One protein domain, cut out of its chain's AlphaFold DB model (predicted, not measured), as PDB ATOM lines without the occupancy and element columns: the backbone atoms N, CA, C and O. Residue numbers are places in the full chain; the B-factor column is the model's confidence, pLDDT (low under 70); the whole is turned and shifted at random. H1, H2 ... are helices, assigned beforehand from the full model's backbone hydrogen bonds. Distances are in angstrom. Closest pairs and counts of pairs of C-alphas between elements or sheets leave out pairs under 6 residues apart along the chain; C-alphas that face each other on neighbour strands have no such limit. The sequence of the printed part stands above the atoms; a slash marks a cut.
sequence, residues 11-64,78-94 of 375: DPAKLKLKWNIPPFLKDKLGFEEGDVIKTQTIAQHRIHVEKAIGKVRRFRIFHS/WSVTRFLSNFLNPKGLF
ATOM      1  N   ASP A  11     -41.975   7.358 -34.953       72.44
ATOM      2  CA  ASP A  11     -42.840   6.982 -36.078       72.44
ATOM      3  C   ASP A  11     -42.100   6.292 -37.244       72.44
ATOM      4  O   ASP A  11     -42.630   5.320 -37.797       72.44
ATOM      5  N   PRO A  12     -40.856   6.670 -37.605       71.44
ATOM      6  CA  PRO A  12     -40.075   5.933 -38.600       71.44
ATOM      7  C   PRO A  12     -39.748   4.498 -38.171       71.44
ATOM      8  O   PRO A  12     -39.705   3.598 -39.014       71.44
ATOM      9  N   ALA A  13     -39.545   4.269 -36.868       70.88
ATOM     10  CA  ALA A  13     -39.226   2.953 -36.326       70.88
ATOM     11  C   ALA A  13     -40.432   2.004 -36.420       70.88
ATOM     12  O   ALA A  13     -40.265   0.844 -36.802       70.88
ATOM     13  N   LYS A  14     -41.654   2.517 -36.206       77.50
ATOM     14  CA  LYS A  14     -42.911   1.767 -36.417       77.50
ATOM     15  C   LYS A  14     -43.071   1.279 -37.863       77.50
ATOM     16  O   LYS A  14     -43.662   0.231 -38.103       77.50
ATOM     17  N   LEU A  15     -42.502   2.008 -38.825       78.38
ATOM     18  CA  LEU A  15     -42.537   1.686 -40.256       78.38
ATOM     19  C   LEU A  15     -41.315   0.883 -40.743       78.38
ATOM     20  O   LEU A  15     -41.165   0.683 -41.948       78.38
ATOM     21  N   LYS A  16     -40.436   0.417 -39.839       78.50
ATOM     22  CA  LYS A  16     -39.159  -0.256 -40.165       78.50
ATOM     23  C   LYS A  16     -38.239   0.578 -41.072       78.50
ATOM     24  O   LYS A  16     -37.448   0.031 -41.843       78.50
ATOM     25  N   LEU A  17     -38.332   1.906 -41.005       76.38
ATOM     26  CA  LEU A  17     -37.527   2.812 -41.819       76.38
ATOM     27  C   LEU A  17     -36.282   3.271 -41.055       76.38
ATOM     28  O   LEU A  17     -36.352   3.683 -39.899       76.38
ATOM     29  N   LYS A  18     -35.126   3.250 -41.731       68.44
ATOM     30  CA  LYS A  18     -33.873   3.775 -41.176       68.44
ATOM     31  C   LYS A  18     -33.852   5.298 -41.282       68.44
ATOM     32  O   LYS A  18     -33.903   5.862 -42.379       68.44
ATOM     33  N   TRP A  19     -33.748   5.963 -40.140       69.94
ATOM     34  CA  TRP A  19     -33.712   7.417 -40.075       69.94
ATOM     35  C   TRP A  19     -32.305   7.944 -40.386       69.94
ATOM     36  O   TRP A  19     -31.313   7.462 -39.845       69.94
ATOM     37  N   ASN A  20     -32.215   8.918 -41.294       71.56
ATOM     38  CA  ASN A  20     -30.964   9.556 -41.700       71.56
ATOM     39  C   ASN A  20     -31.048  11.074 -41.446       71.56
ATOM     40  O   ASN A  20     -31.723  11.776 -42.210       71.56
ATOM     41  N   ILE A  21     -30.428  11.543 -40.355       71.94
ATOM     42  CA  ILE A  21     -30.309  12.952 -39.927       71.94
ATOM     43  C   ILE A  21     -28.822  13.231 -39.652       71.94
ATOM     44  O   ILE A  21     -28.136  12.337 -39.150       71.94
ATOM     45  N   PRO A  22     -28.305  14.435 -39.959       70.25
ATOM     46  CA  PRO A  22     -26.961  14.828 -39.546       70.25
ATOM     47  C   PRO A  22     -26.728  14.668 -38.028       70.25
ATOM     48  O   PRO A  22     -27.643  14.942 -37.249       70.25
ATOM     49  N   PRO A  23     -25.518  14.275 -37.590       69.38
ATOM     50  CA  PRO A  23     -25.193  14.129 -36.172       69.38
ATOM     51  C   PRO A  23     -25.358  15.451 -35.399       69.38
ATOM     52  O   PRO A  23     -25.134  16.543 -35.936       69.38
ATOM     53  N   PHE A  24     -25.756  15.348 -34.127       68.00
ATOM     54  CA  PHE A  24     -25.912  16.491 -33.225       68.00
ATOM     55  C   PHE A  24     -24.615  16.773 -32.466       68.00
ATOM     56  O   PHE A  24     -24.028  15.875 -31.866       68.00
ATOM     57  N   LEU A  25     -24.227  18.044 -32.429       69.00
ATOM     58  CA  LEU A  25     -23.184  18.555 -31.549       69.00
ATOM     59  C   LEU A  25     -23.847  18.881 -30.201       69.00
ATOM     60  O   LEU A  25     -24.178  20.031 -29.948       69.00
ATOM     61  N   LYS A  26     -24.220  17.857 -29.421       68.81
ATOM     62  CA  LYS A  26     -24.809  18.067 -28.085       68.81
ATOM     63  C   LYS A  26     -23.707  18.479 -27.104       68.81
ATOM     64  O   LYS A  26     -23.380  19.651 -27.011       68.81
ATOM     65  N   ASP A  27     -23.068  17.493 -26.480       62.78
ATOM     66  CA  ASP A  27     -22.066  17.698 -25.423       62.78
ATOM     67  C   ASP A  27     -20.621  17.471 -25.914       62.78
ATOM     68  O   ASP A  27     -19.680  17.411 -25.126       62.78
ATOM     69  N   LYS A  28     -20.421  17.296 -27.230       68.38
ATOM     70  CA  LYS A  28     -19.102  17.044 -27.834       68.38
ATOM     71  C   LYS A  28     -18.415  18.357 -28.231       68.38
ATOM     72  O   LYS A  28     -19.022  19.189 -28.899       68.38
ATOM     73  N   LEU A  29     -17.120  18.484 -27.915       70.00
ATOM     74  CA  LEU A  29     -16.250  19.616 -28.297       70.00
ATOM     75  C   LEU A  29     -16.028  19.747 -29.821       70.00
ATOM     76  O   LEU A  29     -15.609  20.801 -30.291       70.00
ATOM     77  N   GLY A  30     -16.322  18.701 -30.601       70.31
ATOM     78  CA  GLY A  30     -16.189  18.684 -32.057       70.31
ATOM     79  C   GLY A  30     -16.756  17.405 -32.680       70.31
ATOM     80  O   GLY A  30     -17.112  16.462 -31.972       70.31
ATOM     81  N   PHE A  31     -16.859  17.378 -34.011       72.50
ATOM     82  CA  PHE A  31     -17.236  16.172 -34.752       72.50
ATOM     83  C   PHE A  31     -16.017  15.272 -34.966       72.50
ATOM     84  O   PHE A  31     -14.955  15.748 -35.357       72.50
ATOM     85  N   GLU A  32     -16.184  13.970 -34.754       78.75
ATOM     86  CA  GLU A  32     -15.168  12.973 -35.105       78.75
ATOM     87  C   GLU A  32     -15.099  12.779 -36.629       78.75
ATOM     88  O   GLU A  32     -16.067  13.039 -37.347       78.75
ATOM     89  N   GLU A  33     -13.975  12.273 -37.142       74.81
ATOM     90  CA  GLU A  33     -13.742  12.083 -38.584       74.81
ATOM     91  C   GLU A  33     -14.855  11.256 -39.265       74.81
ATOM     92  O   GLU A  33     -15.350  11.608 -40.339       74.81
ATOM     93  N   GLY A  34     -15.358  10.217 -38.588       75.62
ATOM     94  CA  GLY A  34     -16.488   9.416 -39.068       75.62
ATOM     95  C   GLY A  34     -17.824  10.174 -39.129       75.62
ATOM     96  O   GLY A  34     -18.657   9.889 -39.994       75.62
ATOM     97  N   ASP A  35     -18.036  11.160 -38.256       74.50
ATOM     98  CA  ASP A  35     -19.229  12.016 -38.258       74.50
ATOM     99  C   ASP A  35     -19.150  13.085 -39.354       74.50
ATOM    100  O   ASP A  35     -20.167  13.422 -39.973       74.50
ATOM    101  N   VAL A  36     -17.941  13.560 -39.665       75.38
ATOM    102  CA  VAL A  36     -17.685  14.463 -40.796       75.38
ATOM    103  C   VAL A  36     -17.994  13.761 -42.121       75.38
ATOM    104  O   VAL A  36     -18.745  14.307 -42.933       75.38
ATOM    105  N   ILE A  37     -17.520  12.525 -42.315       76.62
ATOM    106  CA  ILE A  37     -17.797  11.729 -43.525       76.62
ATOM    107  C   ILE A  37     -19.304  11.482 -43.688       76.62
ATOM    108  O   ILE A  37     -19.866  11.744 -44.754       76.62
ATOM    109  N   LYS A  38     -19.999  11.056 -42.622       75.19
ATOM    110  CA  LYS A  38     -21.463  10.874 -42.643       75.19
ATOM    111  C   LYS A  38     -22.189  12.168 -43.006       75.19
ATOM    112  O   LYS A  38     -23.111  12.148 -43.821       75.19
ATOM    113  N   THR A  39     -21.759  13.297 -42.448       75.62
ATOM    114  CA  THR A  39     -22.350  14.609 -42.736       75.62
ATOM    115  C   THR A  39     -22.152  15.007 -44.200       75.62
ATOM    116  O   THR A  39     -23.105  15.462 -44.835       75.62
ATOM    117  N   GLN A  40     -20.966  14.771 -44.771       76.50
ATOM    118  CA  GLN A  40     -20.697  15.013 -46.192       76.50
ATOM    119  C   GLN A  40     -21.570  14.137 -47.100       76.50
ATOM    120  O   GLN A  40     -22.176  14.642 -48.048       76.50
ATOM    121  N   THR A  41     -21.711  12.843 -46.792       77.06
ATOM    122  CA  THR A  41     -22.589  11.943 -47.556       77.06
ATOM    123  C   THR A  41     -24.052  12.391 -47.485       77.06
ATOM    124  O   THR A  41     -24.740  12.431 -48.509       77.06
ATOM    125  N   ILE A  42     -24.542  12.778 -46.303       75.44
ATOM    126  CA  ILE A  42     -25.911  13.291 -46.128       75.44
ATOM    127  C   ILE A  42     -26.108  14.587 -46.924       75.44
ATOM    128  O   ILE A  42     -27.127  14.742 -47.599       75.44
ATOM    129  N   ALA A  43     -25.124  15.491 -46.917       75.00
ATOM    130  CA  ALA A  43     -25.172  16.740 -47.672       75.00
ATOM    131  C   ALA A  43     -25.268  16.509 -49.193       75.00
ATOM    132  O   ALA A  43     -26.074  17.156 -49.862       75.00
ATOM    133  N   GLN A  44     -24.530  15.539 -49.743       74.62
ATOM    134  CA  GLN A  44     -24.635  15.175 -51.163       74.62
ATOM    135  C   GLN A  44     -26.047  14.691 -51.532       74.62
ATOM    136  O   GLN A  44     -26.617  15.113 -52.541       74.62
ATOM    137  N   HIS A  45     -26.663  13.862 -50.683       76.50
ATOM    138  CA  HIS A  45     -28.036  13.392 -50.893       76.50
ATOM    139  C   HIS A  45     -29.068  14.522 -50.730       76.50
ATOM    140  O   HIS A  45     -30.057  14.575 -51.469       76.50
ATOM    141  N   ARG A  46     -28.817  15.475 -49.822       76.06
ATOM    142  CA  ARG A  46     -29.647  16.669 -49.593       76.06
ATOM    143  C   ARG A  46     -29.796  17.529 -50.836       76.06
ATOM    144  O   ARG A  46     -30.918  17.910 -51.163       76.06
ATOM    145  N   ILE A  47     -28.722  17.718 -51.600       77.88
ATOM    146  CA  ILE A  47     -28.754  18.488 -52.852       77.88
ATOM    147  C   ILE A  47     -29.799  17.926 -53.831       77.88
ATOM    148  O   ILE A  47     -30.512  18.683 -54.496       77.88
ATOM    149  N   HIS A  48     -29.933  16.600 -53.936       75.69
ATOM    150  CA  HIS A  48     -30.925  15.981 -54.822       75.69
ATOM    151  C   HIS A  48     -32.363  16.191 -54.334       75.69
ATOM    152  O   HIS A  48     -33.254  16.459 -55.147       75.69
ATOM    153  N   VAL A  49     -32.582  16.108 -53.019       74.94
ATOM    154  CA  VAL A  49     -33.889  16.340 -52.389       74.94
ATOM    155  C   VAL A  49     -34.305  17.806 -52.526       74.94
ATOM    156  O   VAL A  49     -35.419  18.084 -52.967       74.94
ATOM    157  N   GLU A  50     -33.404  18.753 -52.277       78.75
ATOM    158  CA  GLU A  50     -33.670  20.186 -52.429       78.75
ATOM    159  C   GLU A  50     -33.935  20.575 -53.883       78.75
ATOM    160  O   GLU A  50     -34.889  21.299 -54.165       78.75
ATOM    161  N   LYS A  51     -33.177  20.024 -54.842       74.56
ATOM    162  CA  LYS A  51     -33.469  20.201 -56.275       74.56
ATOM    163  C   LYS A  51     -34.847  19.649 -56.642       74.56
ATOM    164  O   LYS A  51     -35.558  20.251 -57.447       74.56
ATOM    165  N   ALA A  52     -35.240  18.509 -56.075       72.25
ATOM    166  CA  ALA A  52     -36.558  17.928 -56.287       72.25
ATOM    167  C   ALA A  52     -37.677  18.808 -55.705       72.25
ATOM    168  O   ALA A  52     -38.653  19.061 -56.412       72.25
ATOM    169  N   ILE A  53     -37.526  19.292 -54.473       76.06
ATOM    170  CA  ILE A  53     -38.473  20.203 -53.818       76.06
ATOM    171  C   ILE A  53     -38.554  21.526 -54.586       76.06
ATOM    172  O   ILE A  53     -39.647  22.006 -54.879       76.06
ATOM    173  N   GLY A  54     -37.416  22.079 -55.008       73.44
ATOM    174  CA  GLY A  54     -37.337  23.312 -55.789       73.44
ATOM    175  C   GLY A  54     -38.124  23.242 -57.099       73.44
ATOM    176  O   GLY A  54     -38.797  24.204 -57.459       73.44
ATOM    177  N   LYS A  55     -38.125  22.090 -57.788       72.56
ATOM    178  CA  LYS A  55     -38.957  21.877 -58.988       72.56
ATOM    179  C   LYS A  55     -40.454  21.933 -58.686       72.56
ATOM    180  O   LYS A  55     -41.199  22.525 -59.458       72.56
ATOM    181  N   VAL A  56     -40.884  21.337 -57.576       73.81
ATOM    182  CA  VAL A  56     -42.292  21.325 -57.140       73.81
ATOM    183  C   VAL A  56     -42.732  22.720 -56.692       73.81
ATOM    184  O   VAL A  56     -43.813  23.176 -57.055       73.81
ATOM    185  N   ARG A  57     -41.860  23.453 -55.989       73.25
ATOM    186  CA  ARG A  57     -42.129  24.821 -55.522       73.25
ATOM    187  C   ARG A  57     -42.364  25.829 -56.651       73.25
ATOM    188  O   ARG A  57     -43.058  26.814 -56.415       73.25
ATOM    189  N   ARG A  58     -41.865  25.588 -57.874       70.44
ATOM    190  CA  ARG A  58     -42.090  26.484 -59.032       70.44
ATOM    191  C   ARG A  58     -43.563  26.702 -59.359       70.44
ATOM    192  O   ARG A  58     -43.914  27.774 -59.829       70.44
ATOM    193  N   PHE A  59     -44.410  25.710 -59.098       69.56
ATOM    194  CA  PHE A  59     -45.838  25.785 -59.409       69.56
ATOM    195  C   PHE A  59     -46.617  26.648 -58.417       69.56
ATOM    196  O   PHE A  59     -47.792  26.900 -58.639       69.56
ATOM    197  N   ARG A  60     -45.988  27.075 -57.309       71.25
ATOM    198  CA  ARG A  60     -46.594  27.889 -56.239       71.25
ATOM    199  C   ARG A  60     -47.881  27.310 -55.616       71.25
ATOM    200  O   ARG A  60     -48.492  27.973 -54.790       71.25
ATOM    201  N   ILE A  61     -48.229  26.055 -55.914       72.06
ATOM    202  CA  ILE A  61     -49.418  25.355 -55.391       72.06
ATOM    203  C   ILE A  61     -49.373  25.219 -53.860       72.06
ATOM    204  O   ILE A  61     -50.393  25.344 -53.199       72.06
ATOM    205  N   PHE A  62     -48.181  25.017 -53.296       73.75
ATOM    206  CA  PHE A  62     -47.956  24.880 -51.848       73.75
ATOM    207  C   PHE A  62     -47.329  26.134 -51.222       73.75
ATOM    208  O   PHE A  62     -46.623  26.038 -50.223       73.75
ATOM    209  N   HIS A  63     -47.474  27.296 -51.869       74.88
ATOM    210  CA  HIS A  63     -46.918  28.555 -51.362       74.88
ATOM    211  C   HIS A  63     -47.892  29.289 -50.435       74.88
ATOM    212  O   HIS A  63     -47.454  30.030 -49.562       74.88
ATOM    213  N   SER A  64     -49.196  29.091 -50.631       76.56
ATOM    214  CA  SER A  64     -50.255  29.647 -49.793       76.56
ATOM    215  C   SER A  64     -50.648  28.685 -48.671       76.56
ATOM    216  O   SER A  64     -50.421  27.475 -48.753       76.56
ATOM    217  N   TRP A  78     -50.217  16.852 -54.171       78.88
ATOM    218  CA  TRP A  78     -48.763  16.671 -54.157       78.88
ATOM    219  C   TRP A  78     -48.292  15.792 -55.314       78.88
ATOM    220  O   TRP A  78     -47.367  16.163 -56.041       78.88
ATOM    221  N   SER A  79     -48.977  14.670 -55.543       77.19
ATOM    222  CA  SER A  79     -48.672  13.750 -56.641       77.19
ATOM    223  C   SER A  79     -48.794  14.442 -58.001       77.19
ATOM    224  O   SER A  79     -47.851  14.417 -58.791       77.19
ATOM    225  N   VAL A  80     -49.903  15.144 -58.253       74.94
ATOM    226  CA  VAL A  80     -50.146  15.888 -59.502       74.94
ATOM    227  C   VAL A  80     -49.086  16.966 -59.725       74.94
ATOM    228  O   VAL A  80     -48.482  17.027 -60.797       74.94
ATOM    229  N   THR A  81     -48.783  17.770 -58.704       74.50
ATOM    230  CA  THR A  81     -47.758  18.821 -58.808       74.50
ATOM    231  C   THR A  81     -46.381  18.229 -59.096       74.50
ATOM    232  O   THR A  81     -45.615  18.754 -59.911       74.50
ATOM    233  N   ARG A  82     -46.057  17.091 -58.470       73.75
ATOM    234  CA  ARG A  82     -44.811  16.374 -58.730       73.75
ATOM    235  C   ARG A  82     -44.734  15.894 -60.176       73.75
ATOM    236  O   ARG A  82     -43.682  16.061 -60.799       73.75
ATOM    237  N   PHE A  83     -45.823  15.361 -60.725       70.88
ATOM    238  CA  PHE A  83     -45.888  14.951 -62.127       70.88
ATOM    239  C   PHE A  83     -45.689  16.131 -63.083       70.88
ATOM    240  O   PHE A  83     -44.824  16.054 -63.957       70.88
ATOM    241  N   LEU A  84     -46.385  17.251 -62.863       69.00
ATOM    242  CA  LEU A  84     -46.220  18.473 -63.659       69.00
ATOM    243  C   LEU A  84     -44.776  18.999 -63.618       69.00
ATOM    244  O   LEU A  84     -44.218  19.394 -64.644       69.00
ATOM    245  N   SER A  85     -44.123  18.922 -62.455       70.25
ATOM    246  CA  SER A  85     -42.736  19.370 -62.273       70.25
ATOM    247  C   SER A  85     -41.688  18.560 -63.034       70.25
ATOM    248  O   SER A  85     -40.606  19.072 -63.330       70.25
ATOM    249  N   ASN A  86     -42.006  17.315 -63.381       66.00
ATOM    250  CA  ASN A  86     -41.165  16.498 -64.247       66.00
ATOM    251  C   ASN A  86     -41.400  16.804 -65.734       66.00
ATOM    252  O   ASN A  86     -40.474  16.638 -66.526       66.00
ATOM    253  N   PHE A  87     -42.598  17.278 -66.096       60.38
ATOM    254  CA  PHE A  87     -43.007  17.547 -67.476       60.38
ATOM    255  C   PHE A  87     -42.450  18.870 -68.022       60.38
ATOM    256  O   PHE A  87     -41.919  18.903 -69.125       60.38
ATOM    257  N   LEU A  88     -42.472  19.948 -67.228       59.31
ATOM    258  CA  LEU A  88     -41.971  21.277 -67.635       59.31
ATOM    259  C   LEU A  88     -40.434  21.417 -67.589       59.31
ATOM    260  O   LEU A  88     -39.892  22.520 -67.544       59.31
ATOM    261  N   ASN A  89     -39.702  20.303 -67.546       55.50
ATOM    262  CA  ASN A  89     -38.245  20.306 -67.565       55.50
ATOM    263  C   ASN A  89     -37.771  20.385 -69.037       55.50
ATOM    264  O   ASN A  89     -38.221  19.571 -69.842       55.50
ATOM    265  N   PRO A  90     -36.826  21.270 -69.413       48.19
ATOM    266  CA  PRO A  90     -36.446  21.548 -70.812       48.19
ATOM    267  C   PRO A  90     -35.821  20.375 -71.594       48.19
ATOM    268  O   PRO A  90     -35.404  20.548 -72.731       48.19
ATOM    269  N   LYS A  91     -35.744  19.169 -71.015       54.34
ATOM    270  CA  LYS A  91     -35.220  17.967 -71.684       54.34
ATOM    271  C   LYS A  91     -36.281  17.150 -72.441       54.34
ATOM    272  O   LYS A  91     -35.910  16.159 -73.055       54.34
ATOM    273  N   GLY A  92     -37.572  17.510 -72.388       56.72
ATOM    274  CA  GLY A  92     -38.615  16.913 -73.246       56.72
ATOM    275  C   GLY A  92     -38.805  15.390 -73.122       56.72
ATOM    276  O   GLY A  92     -39.246  14.738 -74.065       56.72
ATOM    277  N   LEU A  93     -38.443  14.783 -71.987       63.94
ATOM    278  CA  LEU A  93     -38.460  13.323 -71.837       63.94
ATOM    279  C   LEU A  93     -39.869  12.812 -71.500       63.94
ATOM    280  O   LEU A  93     -40.337  12.966 -70.374       63.94
ATOM    281  N   PHE A  94     -40.513  12.135 -72.455       70.38
ATOM    282  CA  PHE A  94     -41.775  11.428 -72.221       70.38
ATOM    283  C   PHE A  94     -41.556  10.201 -71.307       70.38
ATOM    284  O   PHE A  94     -40.764   9.317 -71.667       70.38
TER     285      PHE A  94
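This is residues 11 to 64 and 78 to 94 of the 375 residues of the protein "DDE Tnp4 domain-containing protein" of Pocillopora damicornis (UniProt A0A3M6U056). One long helix, H2, makes the long axis, and a shorter helix, H3, meets it near its last residues, about perpendicular, to make an L. At the other end of H2, a long stretch with no named element, residues 15 to 32, folds back past the first half of H2 and joins it to the small helix H1, which is far off to the side; the whole is open, with few contacts. The printed part has 71 residues, with three named helices in the order H1, H2, H3 and no named strand; the class is all helix. It is extended, with a radius of gyration of the C-alphas of 17.4 A and spans of 48 by 30 by 27 A.

Find C-alpha 33 at (-13.742, 12.083, -38.584); from there H2, residues 33 to 57, runs 35.4 A to C-alpha 57 at (-42.129, 24.821, -55.522), with a kink of 26 degrees near residue 47. H3, residues 78 to 87, runs 14.5 A and ends at C-alpha 87 at (-43.007, 17.547, -67.476). H1 is residues 11 to 14, 5.2 A long.

Look at residues 55 to 56 of H2, which alone touch H3; the closest C-alphas, those of Val 56 and Ser 85, are 5.5 A apart. Their lines stand at 85 degrees, about perpendicular. H1 is apart from H2 and from H3. In H3 every O i to N i+4 pair is within hydrogen-bond range, in H2 20 of 21 are, and H1 is too short for such a pair.

The C-alphas farthest apart, those of Leu 29 and Phe 94, are 51.5 A apart. Residues 65 to 77 are not printed, and C-alphas 64 and 78 are 13.8 A apart across the cut. The link from H1 to H2 is long, with 18 residues. Mean pLDDT of the printed part is 71.7; look for values under 70 at residues 18 to 19, 23 to 28, 59, 84 and 86 to 93.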